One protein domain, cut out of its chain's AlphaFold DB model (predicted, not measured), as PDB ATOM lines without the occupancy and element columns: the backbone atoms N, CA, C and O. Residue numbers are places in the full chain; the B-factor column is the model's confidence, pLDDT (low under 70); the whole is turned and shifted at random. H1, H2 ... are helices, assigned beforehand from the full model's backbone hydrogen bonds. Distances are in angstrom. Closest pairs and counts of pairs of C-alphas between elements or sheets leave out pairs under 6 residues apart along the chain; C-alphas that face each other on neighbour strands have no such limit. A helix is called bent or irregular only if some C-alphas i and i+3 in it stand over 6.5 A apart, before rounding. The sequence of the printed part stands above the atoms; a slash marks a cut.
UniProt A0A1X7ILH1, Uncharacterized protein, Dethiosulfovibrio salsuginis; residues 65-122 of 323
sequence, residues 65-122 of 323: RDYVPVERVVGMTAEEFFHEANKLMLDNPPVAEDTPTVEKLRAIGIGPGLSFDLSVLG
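What this domain is: This is residues 65 to 122 of the 323 residues of an uncharacterized protein of Dethiosulfovibrio salsuginis (UniProt A0A1X7ILH1). Three helices, H1, H2 and H3, make a flat, open zigzag with few contacts, H2 in the middle and the other two to its sides. Residues 109 to 117 fold back between H2 and H3, and the short H4 follows them, near the beginning of H2. Residues 65 to 72 stick out at one end and residues 95 to 101 at the other. The printed part has 58 residues with four named helices, H1 to H4 in order, and no named strand; its class is all helix. It is only just loose, close to compact, with a radius of gyration of the C-alphas of 12.5 A and spans of 35 by 30 by 16 A.

How they stand to each other: H1, residues 69 to 74, is close to but not clearly touching H2, residues 78 to 91; their closest C-alphas, of Val 73 and Phe 81, are 7.2 A apart. They run opposite ways at a steep tilt of 56 degrees. H3, residues 96 to 108, is apart from H1 and from H2. H4, residues 118 to 121, is close to but not clearly touching H2, the closest C-alphas being those of Glu 79 and Leu 118 at 6.8 A. It is likewise close to but not clearly touching H3, closest at the C-alphas of Ile 108 and Val 120, 7.2 A. H1 and H4 are apart. Every O i to N i+4 pair is within hydrogen-bond range in H1, 8 of 10 are in H2, and 4 of 9 in H3, where 7 of 10 O i to N i+3 pairs are; H4 is too short for an i+4 pair.

Where its parts are: H1 begins at C-alpha 69 (15.783, -32.010, -33.583) and is 8.7 A long. H2 measures 20.9 A, ending at C-alpha 91 (16.921, -35.888, -13.364). H3 measures 20.1 A and is irregular, with C-alphas 97 and 100 standing 7.4 A apart. H4 is 5.9 A long and ends at C-alpha 121 (28.056, -53.568, -31.165).

The domain as a whole: The C-alphas farthest apart, of Asp 66 and Pro 100, are 36.6 A apart. The printed part has no cut and no long link. The mean pLDDT of the printed part is 95.3, and no printed residue is under 70.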
ATOM      1  N   ARG A  65      22.711 -24.871 -31.922       89.94
ATOM      2  CA  ARG A  65      21.450 -25.594 -31.710       89.94
ATOM      3  C   ARG A  65      20.430 -25.347 -32.821       89.94
ATOM      4  O   ARG A  65      19.289 -25.778 -32.687       89.94
ATOM      5  N   ASP A  66      20.834 -24.672 -33.894       93.38
ATOM      6  CA  ASP A  66      19.992 -24.413 -35.057       93.38
ATOM      7  C   ASP A  66      19.991 -25.624 -36.000       93.38
ATOM      8  O   ASP A  66      20.711 -25.695 -36.995       93.38
ATOM      9  N   TYR A  67      19.252 -26.657 -35.600       92.75
ATOM     10  CA  TYR A  67      19.085 -27.889 -36.361       92.75
ATOM     11  C   TYR A  67      17.684 -28.463 -36.155       92.75
ATOM     12  O   TYR A  67      17.027 -28.214 -35.142       92.75
ATOM     13  N   VAL A  68      17.252 -29.315 -37.084       91.06
ATOM     14  CA  VAL A  68      16.015 -30.086 -36.938       91.06
ATOM     15  C   VAL A  68      16.226 -31.159 -35.852       91.06
ATOM     16  O   VAL A  68      17.067 -32.046 -36.025       91.06
ATOM     17  N   PRO A  69      15.487 -31.135 -34.721       91.12
ATOM     18  CA  PRO A  69      15.783 -32.010 -33.583       91.12
ATOM     19  C   PRO A  69      15.741 -33.505 -33.910       91.12
ATOM     20  O   PRO A  69      16.598 -34.258 -33.450       91.12
ATOM     21  N   VAL A  70      14.776 -33.945 -34.726       91.25
ATOM     22  CA  VAL A  70      14.654 -35.363 -35.098       91.25
ATOM     23  C   VAL A  70      15.833 -35.829 -35.954       91.25
ATOM     24  O   VAL A  70      16.359 -36.913 -35.718       91.25
ATOM     25  N   GLU A  71      16.307 -34.998 -36.884       92.81
ATOM     26  CA  GLU A  71      17.480 -35.307 -37.710       92.81
ATOM     27  C   GLU A  71      18.738 -35.401 -36.851       92.81
ATOM     28  O   GLU A  71      19.532 -36.327 -37.013       92.81
ATOM     29  N   ARG A  72      18.883 -34.500 -35.868       93.81
ATOM     30  CA  ARG A  72      19.991 -34.547 -34.912       93.81
ATOM     31  C   ARG A  72      19.993 -35.845 -34.112       93.81
ATOM     32  O   ARG A  72      21.047 -36.460 -34.012       93.81
ATOM     33  N   VAL A  73      18.851 -36.250 -33.552       93.69
ATOM     34  CA  VAL A  73      18.741 -37.467 -32.726       93.69
ATOM     35  C   VAL A  73      18.976 -38.729 -33.557       93.69
ATOM     36  O   VAL A  73      19.728 -39.601 -33.135       93.69
ATOM     37  N   VAL A  74      18.389 -38.823 -34.755       92.50
ATOM     38  CA  VAL A  74      18.581 -39.978 -35.654       92.50
ATOM     39  C   VAL A  74      20.015 -40.044 -36.199       92.50
ATOM     40  O   VAL A  74      20.511 -41.130 -36.494       92.50
ATOM     41  N   GLY A  75      20.695 -38.901 -36.302       93.81
ATOM     42  CA  GLY A  75      22.094 -38.806 -36.716       93.81
ATOM     43  C   GLY A  75      23.125 -39.121 -35.625       93.81
ATOM     44  O   GLY A  75      24.312 -39.163 -35.941       93.81
ATOM     45  N   MET A  76      22.717 -39.330 -34.366       95.88
ATOM     46  CA  MET A  76      23.640 -39.663 -33.274       95.88
ATOM     47  C   MET A  76      24.251 -41.058 -33.446       95.88
ATOM     48  O   MET A  76      23.602 -42.011 -33.893       95.88
ATOM     49  N   THR A  77      25.497 -41.208 -33.003       95.69
ATOM     50  CA  THR A  77      26.076 -42.527 -32.731       95.69
ATOM     51  C   THR A  77      25.356 -43.203 -31.557       95.69
ATOM     52  O   THR A  77      24.713 -42.545 -30.739       95.69
ATOM     53  N   ALA A  78      25.483 -44.529 -31.436       96.00
ATOM     54  CA  ALA A  78      24.914 -45.262 -30.303       96.00
ATOM     55  C   ALA A  78      25.441 -44.746 -28.950       96.00
ATOM     56  O   ALA A  78      24.682 -44.634 -27.992       96.00
ATOM     57  N   GLU A  79      26.732 -44.408 -28.886       95.62
ATOM     58  CA  GLU A  79      27.367 -43.869 -27.682       95.62
ATOM     59  C   GLU A  79      26.788 -42.504 -27.303       95.62
ATOM     60  O   GLU A  79      26.362 -42.338 -26.166       95.62
ATOM     61  N   GLU A  80      26.688 -41.559 -28.245       97.00
ATOM     62  CA  GLU A  80      26.080 -40.244 -27.991       97.00
ATOM     63  C   GLU A  80      24.619 -40.368 -27.541       97.00
ATOM     64  O   GLU A  80      24.218 -39.736 -26.564       97.00
ATOM     65  N   PHE A  81      23.835 -41.209 -28.226       97.19
ATOM     66  CA  PHE A  81      22.420 -41.402 -27.923       97.19
ATOM     67  C   PHE A  81      22.211 -41.963 -26.511       97.19
ATOM     68  O   PHE A  81      21.455 -41.394 -25.722       97.19
ATOM     69  N   PHE A  82      22.890 -43.063 -26.166       97.62
ATOM     70  CA  PHE A  82      22.714 -43.689 -24.855       97.62
ATOM     71  C   PHE A  82      23.422 -42.928 -23.734       97.62
ATOM     72  O   PHE A  82      22.924 -42.941 -22.610       97.62
ATOM     73  N   HIS A  83      24.516 -42.212 -24.015       97.94
ATOM     74  CA  HIS A  83      25.113 -41.288 -23.050       97.94
ATOM     75  C   HIS A  83      24.113 -40.200 -22.648       97.94
ATOM     76  O   HIS A  83      23.862 -40.007 -21.458       97.94
ATOM     77  N   GLU A  84      23.499 -39.529 -23.628       97.06
ATOM     78  CA  GLU A  84      22.529 -38.472 -23.348       97.06
ATOM     79  C   GLU A  84      21.274 -39.037 -22.663       97.06
ATOM     80  O   GLU A  84      20.808 -38.465 -21.679       97.06
ATOM     81  N   ALA A  85      20.772 -40.201 -23.094       96.44
ATOM     82  CA  ALA A  85      19.639 -40.862 -22.441       96.44
ATOM     83  C   ALA A  85      19.932 -41.215 -20.970       96.44
ATOM     84  O   ALA A  85      19.135 -40.892 -20.086       96.44
ATOM     85  N   ASN A  86      21.080 -41.836 -20.682       97.94
ATOM     86  CA  ASN A  86      21.479 -42.218 -19.324       97.94
ATOM     87  C   ASN A  86      21.676 -41.008 -18.411       97.94
ATOM     88  O   ASN A  86      21.293 -41.046 -17.239       97.94
ATOM     89  N   LYS A  87      22.252 -39.932 -18.952       97.44
ATOM     90  CA  LYS A  87      22.430 -38.662 -18.252       97.44
ATOM     91  C   LYS A  87      21.085 -38.009 -17.935       97.44
ATOM     92  O   LYS A  87      20.854 -37.645 -16.787       97.44
ATOM     93  N   LEU A  88      20.185 -37.899 -18.914       95.81
ATOM     94  CA  LEU A  88      18.858 -37.304 -18.718       95.81
ATOM     95  C   LEU A  88      18.013 -38.085 -17.707       95.81
ATOM     96  O   LEU A  88      17.254 -37.471 -16.958       95.81
ATOM     97  N   MET A  89      18.170 -39.411 -17.649       96.00
ATOM     98  CA  MET A  89      17.466 -40.276 -16.699       96.00
ATOM     99  C   MET A  89      17.847 -40.048 -15.224       96.00
ATOM    100  O   MET A  89      17.123 -40.525 -14.354       96.00
ATOM    101  N   LEU A  90      18.931 -39.323 -14.914       95.38
ATOM    102  CA  LEU A  90      19.253 -38.932 -13.530       95.38
ATOM    103  C   LEU A  90      18.215 -37.956 -12.963       95.38
ATOM    104  O   LEU A  90      17.697 -38.164 -11.870       95.38
ATOM    105  N   ASP A  91      17.893 -36.921 -13.737       95.62
ATOM    106  CA  ASP A  91      16.921 -35.888 -13.364       95.62
ATOM    107  C   ASP A  91      15.493 -36.227 -13.821       95.62
ATOM    108  O   ASP A  91      14.526 -35.586 -13.411       95.62
ATOM    109  N   ASN A  92      15.353 -37.225 -14.697       95.38
ATOM    110  CA  ASN A  92      14.090 -37.652 -15.299       95.38
ATOM    111  C   ASN A  92      13.974 -39.180 -15.257       95.38
ATOM    112  O   ASN A  92      14.038 -39.826 -16.310       95.38
ATOM    113  N   PRO A  93      13.870 -39.771 -14.056       93.25
ATOM    114  CA  PRO A  93      13.882 -41.216 -13.910       93.25
ATOM    115  C   PRO A  93      12.709 -41.863 -14.666       93.25
ATOM    116  O   PRO A  93      11.637 -41.257 -14.784       93.25
ATOM    117  N   PRO A  94      12.888 -43.099 -15.170       93.19
ATOM    118  CA  PRO A  94      11.791 -43.883 -15.726       93.19
ATOM    119  C   PRO A  94      10.629 -44.007 -14.736       93.19
ATOM    120  O   PRO A  94      10.842 -44.054 -13.520       93.19
ATOM    121  N   VAL A  95       9.401 -44.079 -15.249       93.12
ATOM    122  CA  VAL A  95       8.226 -44.301 -14.391       93.12
ATOM    123  C   VAL A  95       8.191 -45.750 -13.900       93.12
ATOM    124  O   VAL A  95       8.876 -46.619 -14.440       93.12
ATOM    125  N   ALA A  96       7.407 -46.031 -12.857       93.50
ATOM    126  CA  ALA A  96       7.394 -47.343 -12.207       93.50
ATOM    127  C   ALA A  96       7.068 -48.487 -13.187       93.50
ATOM    128  O   ALA A  96       7.667 -49.562 -13.110       93.50
ATOM    129  N   GLU A  97       6.176 -48.235 -14.142       95.69
ATOM    130  CA  GLU A  97       5.762 -49.168 -15.190       95.69
ATOM    131  C   GLU A  97       6.912 -49.557 -16.136       95.69
ATOM    132  O   GLU A  97       6.889 -50.646 -16.718       95.69
ATOM    133  N   ASP A  98       7.946 -48.717 -16.251       95.94
ATOM    134  CA  ASP A  98       9.104 -48.957 -17.117       95.94
ATOM    135  C   ASP A  98      10.132 -49.916 -16.487       95.94
ATOM    136  O   ASP A  98      11.005 -50.439 -17.189       95.94
ATOM    137  N   THR A  99      10.024 -50.198 -15.180       94.88
ATOM    138  CA  THR A  99      11.009 -50.980 -14.403       94.88
ATOM    139  C   THR A  99      11.422 -52.295 -15.079       94.88
ATOM    140  O   THR A  99      12.625 -52.520 -15.233       94.88
ATOM    141  N   PRO A 100      10.501 -53.166 -15.554       96.94
ATOM    142  CA  PRO A 100      10.894 -54.441 -16.160       96.94
ATOM    143  C   PRO A 100      11.710 -54.281 -17.449       96.94
ATOM    144  O   PRO A 100      12.530 -55.141 -17.774       96.94
ATOM    145  N   THR A 101      11.470 -53.208 -18.206       96.44
ATOM    146  CA  THR A 101      12.214 -52.901 -19.433       96.44
ATOM    147  C   THR A 101      13.581 -52.335 -19.085       96.44
ATOM    148  O   THR A 101      14.586 -52.806 -19.616       96.44
ATOM    149  N   VAL A 102      13.632 -51.367 -18.169       95.88
ATOM    150  CA  VAL A 102      14.880 -50.724 -17.744       95.88
ATOM    151  C   VAL A 102      15.838 -51.755 -17.156       95.88
ATOM    152  O   VAL A 102      16.982 -51.806 -17.586       95.88
ATOM    153  N   GLU A 103      15.380 -52.652 -16.278       96.69
ATOM    154  CA  GLU A 103      16.238 -53.694 -15.689       96.69
ATOM    155  C   GLU A 103      16.867 -54.627 -16.737       96.69
ATOM    156  O   GLU A 103      18.031 -55.003 -16.610       96.69
ATOM    157  N   LYS A 104      16.166 -54.933 -17.836       97.38
ATOM    158  CA  LYS A 104      16.763 -55.677 -18.963       97.38
ATOM    159  C   LYS A 104      17.835 -54.859 -19.683       97.38
ATOM    160  O   LYS A 104      18.871 -55.400 -20.061       97.38
ATOM    161  N   LEU A 105      17.586 -53.568 -19.885       97.62
ATOM    162  CA  LEU A 105      18.488 -52.656 -20.589       97.62
ATOM    163  C   LEU A 105      19.765 -52.343 -19.785       97.62
ATOM    164  O   LEU A 105      20.816 -52.084 -20.377       97.62
ATOM    165  N   ARG A 106      19.729 -52.468 -18.453       97.56
ATOM    166  CA  ARG A 106      20.922 -52.330 -17.597       97.56
ATOM    167  C   ARG A 106      22.023 -53.325 -17.943       97.56
ATOM    168  O   ARG A 106      23.192 -52.986 -17.784       97.56
ATOM    169  N   ALA A 107      21.673 -54.507 -18.462       97.62
ATOM    170  CA  ALA A 107      22.640 -55.518 -18.896       97.62
ATOM    171  C   ALA A 107      23.584 -55.026 -20.008       97.62
ATOM    172  O   ALA A 107      24.661 -55.586 -20.175       97.62
ATOM    173  N   ILE A 108      23.193 -53.979 -20.744       97.38
ATOM    174  CA  ILE A 108      24.008 -53.326 -21.779       97.38
ATOM    175  C   ILE A 108      24.347 -51.871 -21.415       97.38
ATOM    176  O   ILE A 108      24.651 -51.052 -22.280       97.38
ATOM    177  N   GLY A 109      24.280 -51.526 -20.126       98.06
ATOM    178  CA  GLY A 109      24.702 -50.219 -19.630       98.06
ATOM    179  C   GLY A 109      23.718 -49.075 -19.893       98.06
ATOM    180  O   GLY A 109      24.130 -47.919 -19.940       98.06
ATOM    181  N   ILE A 110      22.426 -49.361 -20.071       98.00
ATOM    182  CA  ILE A 110      21.386 -48.337 -20.254       98.00
ATOM    183  C   ILE A 110      20.566 -48.199 -18.965       98.00
ATOM    184  O   ILE A 110      20.012 -49.174 -18.461       98.00
ATOM    185  N   GLY A 111      20.492 -46.982 -18.429       96.88
ATOM    186  CA  GLY A 111      19.797 -46.647 -17.184       96.88
ATOM    187  C   GLY A 111      20.338 -45.361 -16.539       96.88
ATOM    188  O   GLY A 111      21.349 -44.829 -17.002       96.88
ATOM    189  N   PRO A 112      19.694 -44.852 -15.469       95.56
ATOM    190  CA  PRO A 112      20.088 -43.600 -14.818       95.56
ATOM    191  C   PRO A 112      21.568 -43.597 -14.410       95.56
ATOM    192  O   PRO A 112      21.992 -44.414 -13.592       95.56
ATOM    193  N   GLY A 113      22.358 -42.697 -15.002       93.44
ATOM    194  CA  GLY A 113      23.788 -42.540 -14.709       93.44
ATOM    195  C   GLY A 113      24.699 -43.690 -15.162       93.44
ATOM    196  O   GLY A 113      25.885 -43.675 -14.835       93.44
ATOM    197  N   LEU A 114      24.186 -44.683 -15.896       97.69
ATOM    198  CA  LEU A 114      25.006 -45.777 -16.421       97.69
ATOM    199  C   LEU A 114      25.841 -45.336 -17.632       97.69
ATOM    200  O   LEU A 114      25.601 -44.297 -18.248       97.69
ATOM    201  N   SER A 115      26.827 -46.153 -17.994       97.62
ATOM    202  CA  SER A 115      27.610 -46.002 -19.225       97.62
ATOM    203  C   SER A 115      27.263 -47.131 -20.184       97.62
ATOM    204  O   SER A 115      27.326 -48.295 -19.790       97.62
ATOM    205  N   PHE A 116      26.895 -46.785 -21.418       97.94
ATOM    206  CA  PHE A 116      26.510 -47.755 -22.440       97.94
ATOM    207  C   PHE A 116      27.666 -48.709 -22.759       97.94
ATOM    208  O   PHE A 116      28.781 -48.267 -23.040       97.94
ATOM    209  N   ASP A 117      27.396 -50.015 -22.747       96.56
ATOM    210  CA  ASP A 117      28.382 -51.015 -23.140       96.56
ATOM    211  C   ASP A 117      28.489 -51.068 -24.667       96.56
ATOM    212  O   ASP A 117      27.791 -51.812 -25.352       96.56
ATOM    213  N   LEU A 118      29.405 -50.274 -25.214       94.88
ATOM    214  CA  LEU A 118      29.625 -50.188 -26.654       94.88
ATOM    215  C   LEU A 118      30.148 -51.504 -27.267       94.88
ATOM    216  O   LEU A 118      30.090 -51.674 -28.490       94.88
ATOM    217  N   SER A 119      30.650 -52.443 -26.452       93.31
ATOM    218  CA  SER A 119      31.179 -53.725 -26.929       93.31
ATOM    219  C   SER A 119      30.096 -54.639 -27.507       93.31
ATOM    220  O   SER A 119      30.399 -55.465 -28.371       93.31
ATOM    221  N   VAL A 120      28.824 -54.428 -27.144       94.12
ATOM    222  CA  VAL A 120      27.676 -55.178 -27.689       94.12
ATOM    223  C   VAL A 120      27.468 -54.942 -29.187       94.12
ATOM    224  O   VAL A 120      26.813 -55.738 -29.857       94.12
ATOM    225  N   LEU A 121      28.043 -53.864 -29.731       94.31
ATOM    226  CA  LEU A 121      28.056 -53.568 -31.165       94.31
ATOM    227  C   LEU A 121      29.321 -54.097 -31.871       94.31
ATOM    228  O   LEU A 121      29.462 -53.946 -33.085       94.31
ATOM    229  N   GLY A 122      30.240 -54.722 -31.131       92.12
ATOM    230  CA  GLY A 122      31.533 -55.210 -31.606       92.12
ATOM    231  C   GLY A 122      32.701 -54.265 -31.299       92.12
ATOM    232  O   GLY A 122      32.537 -53.154 -30.798       92.12
TER     233      GLY A 122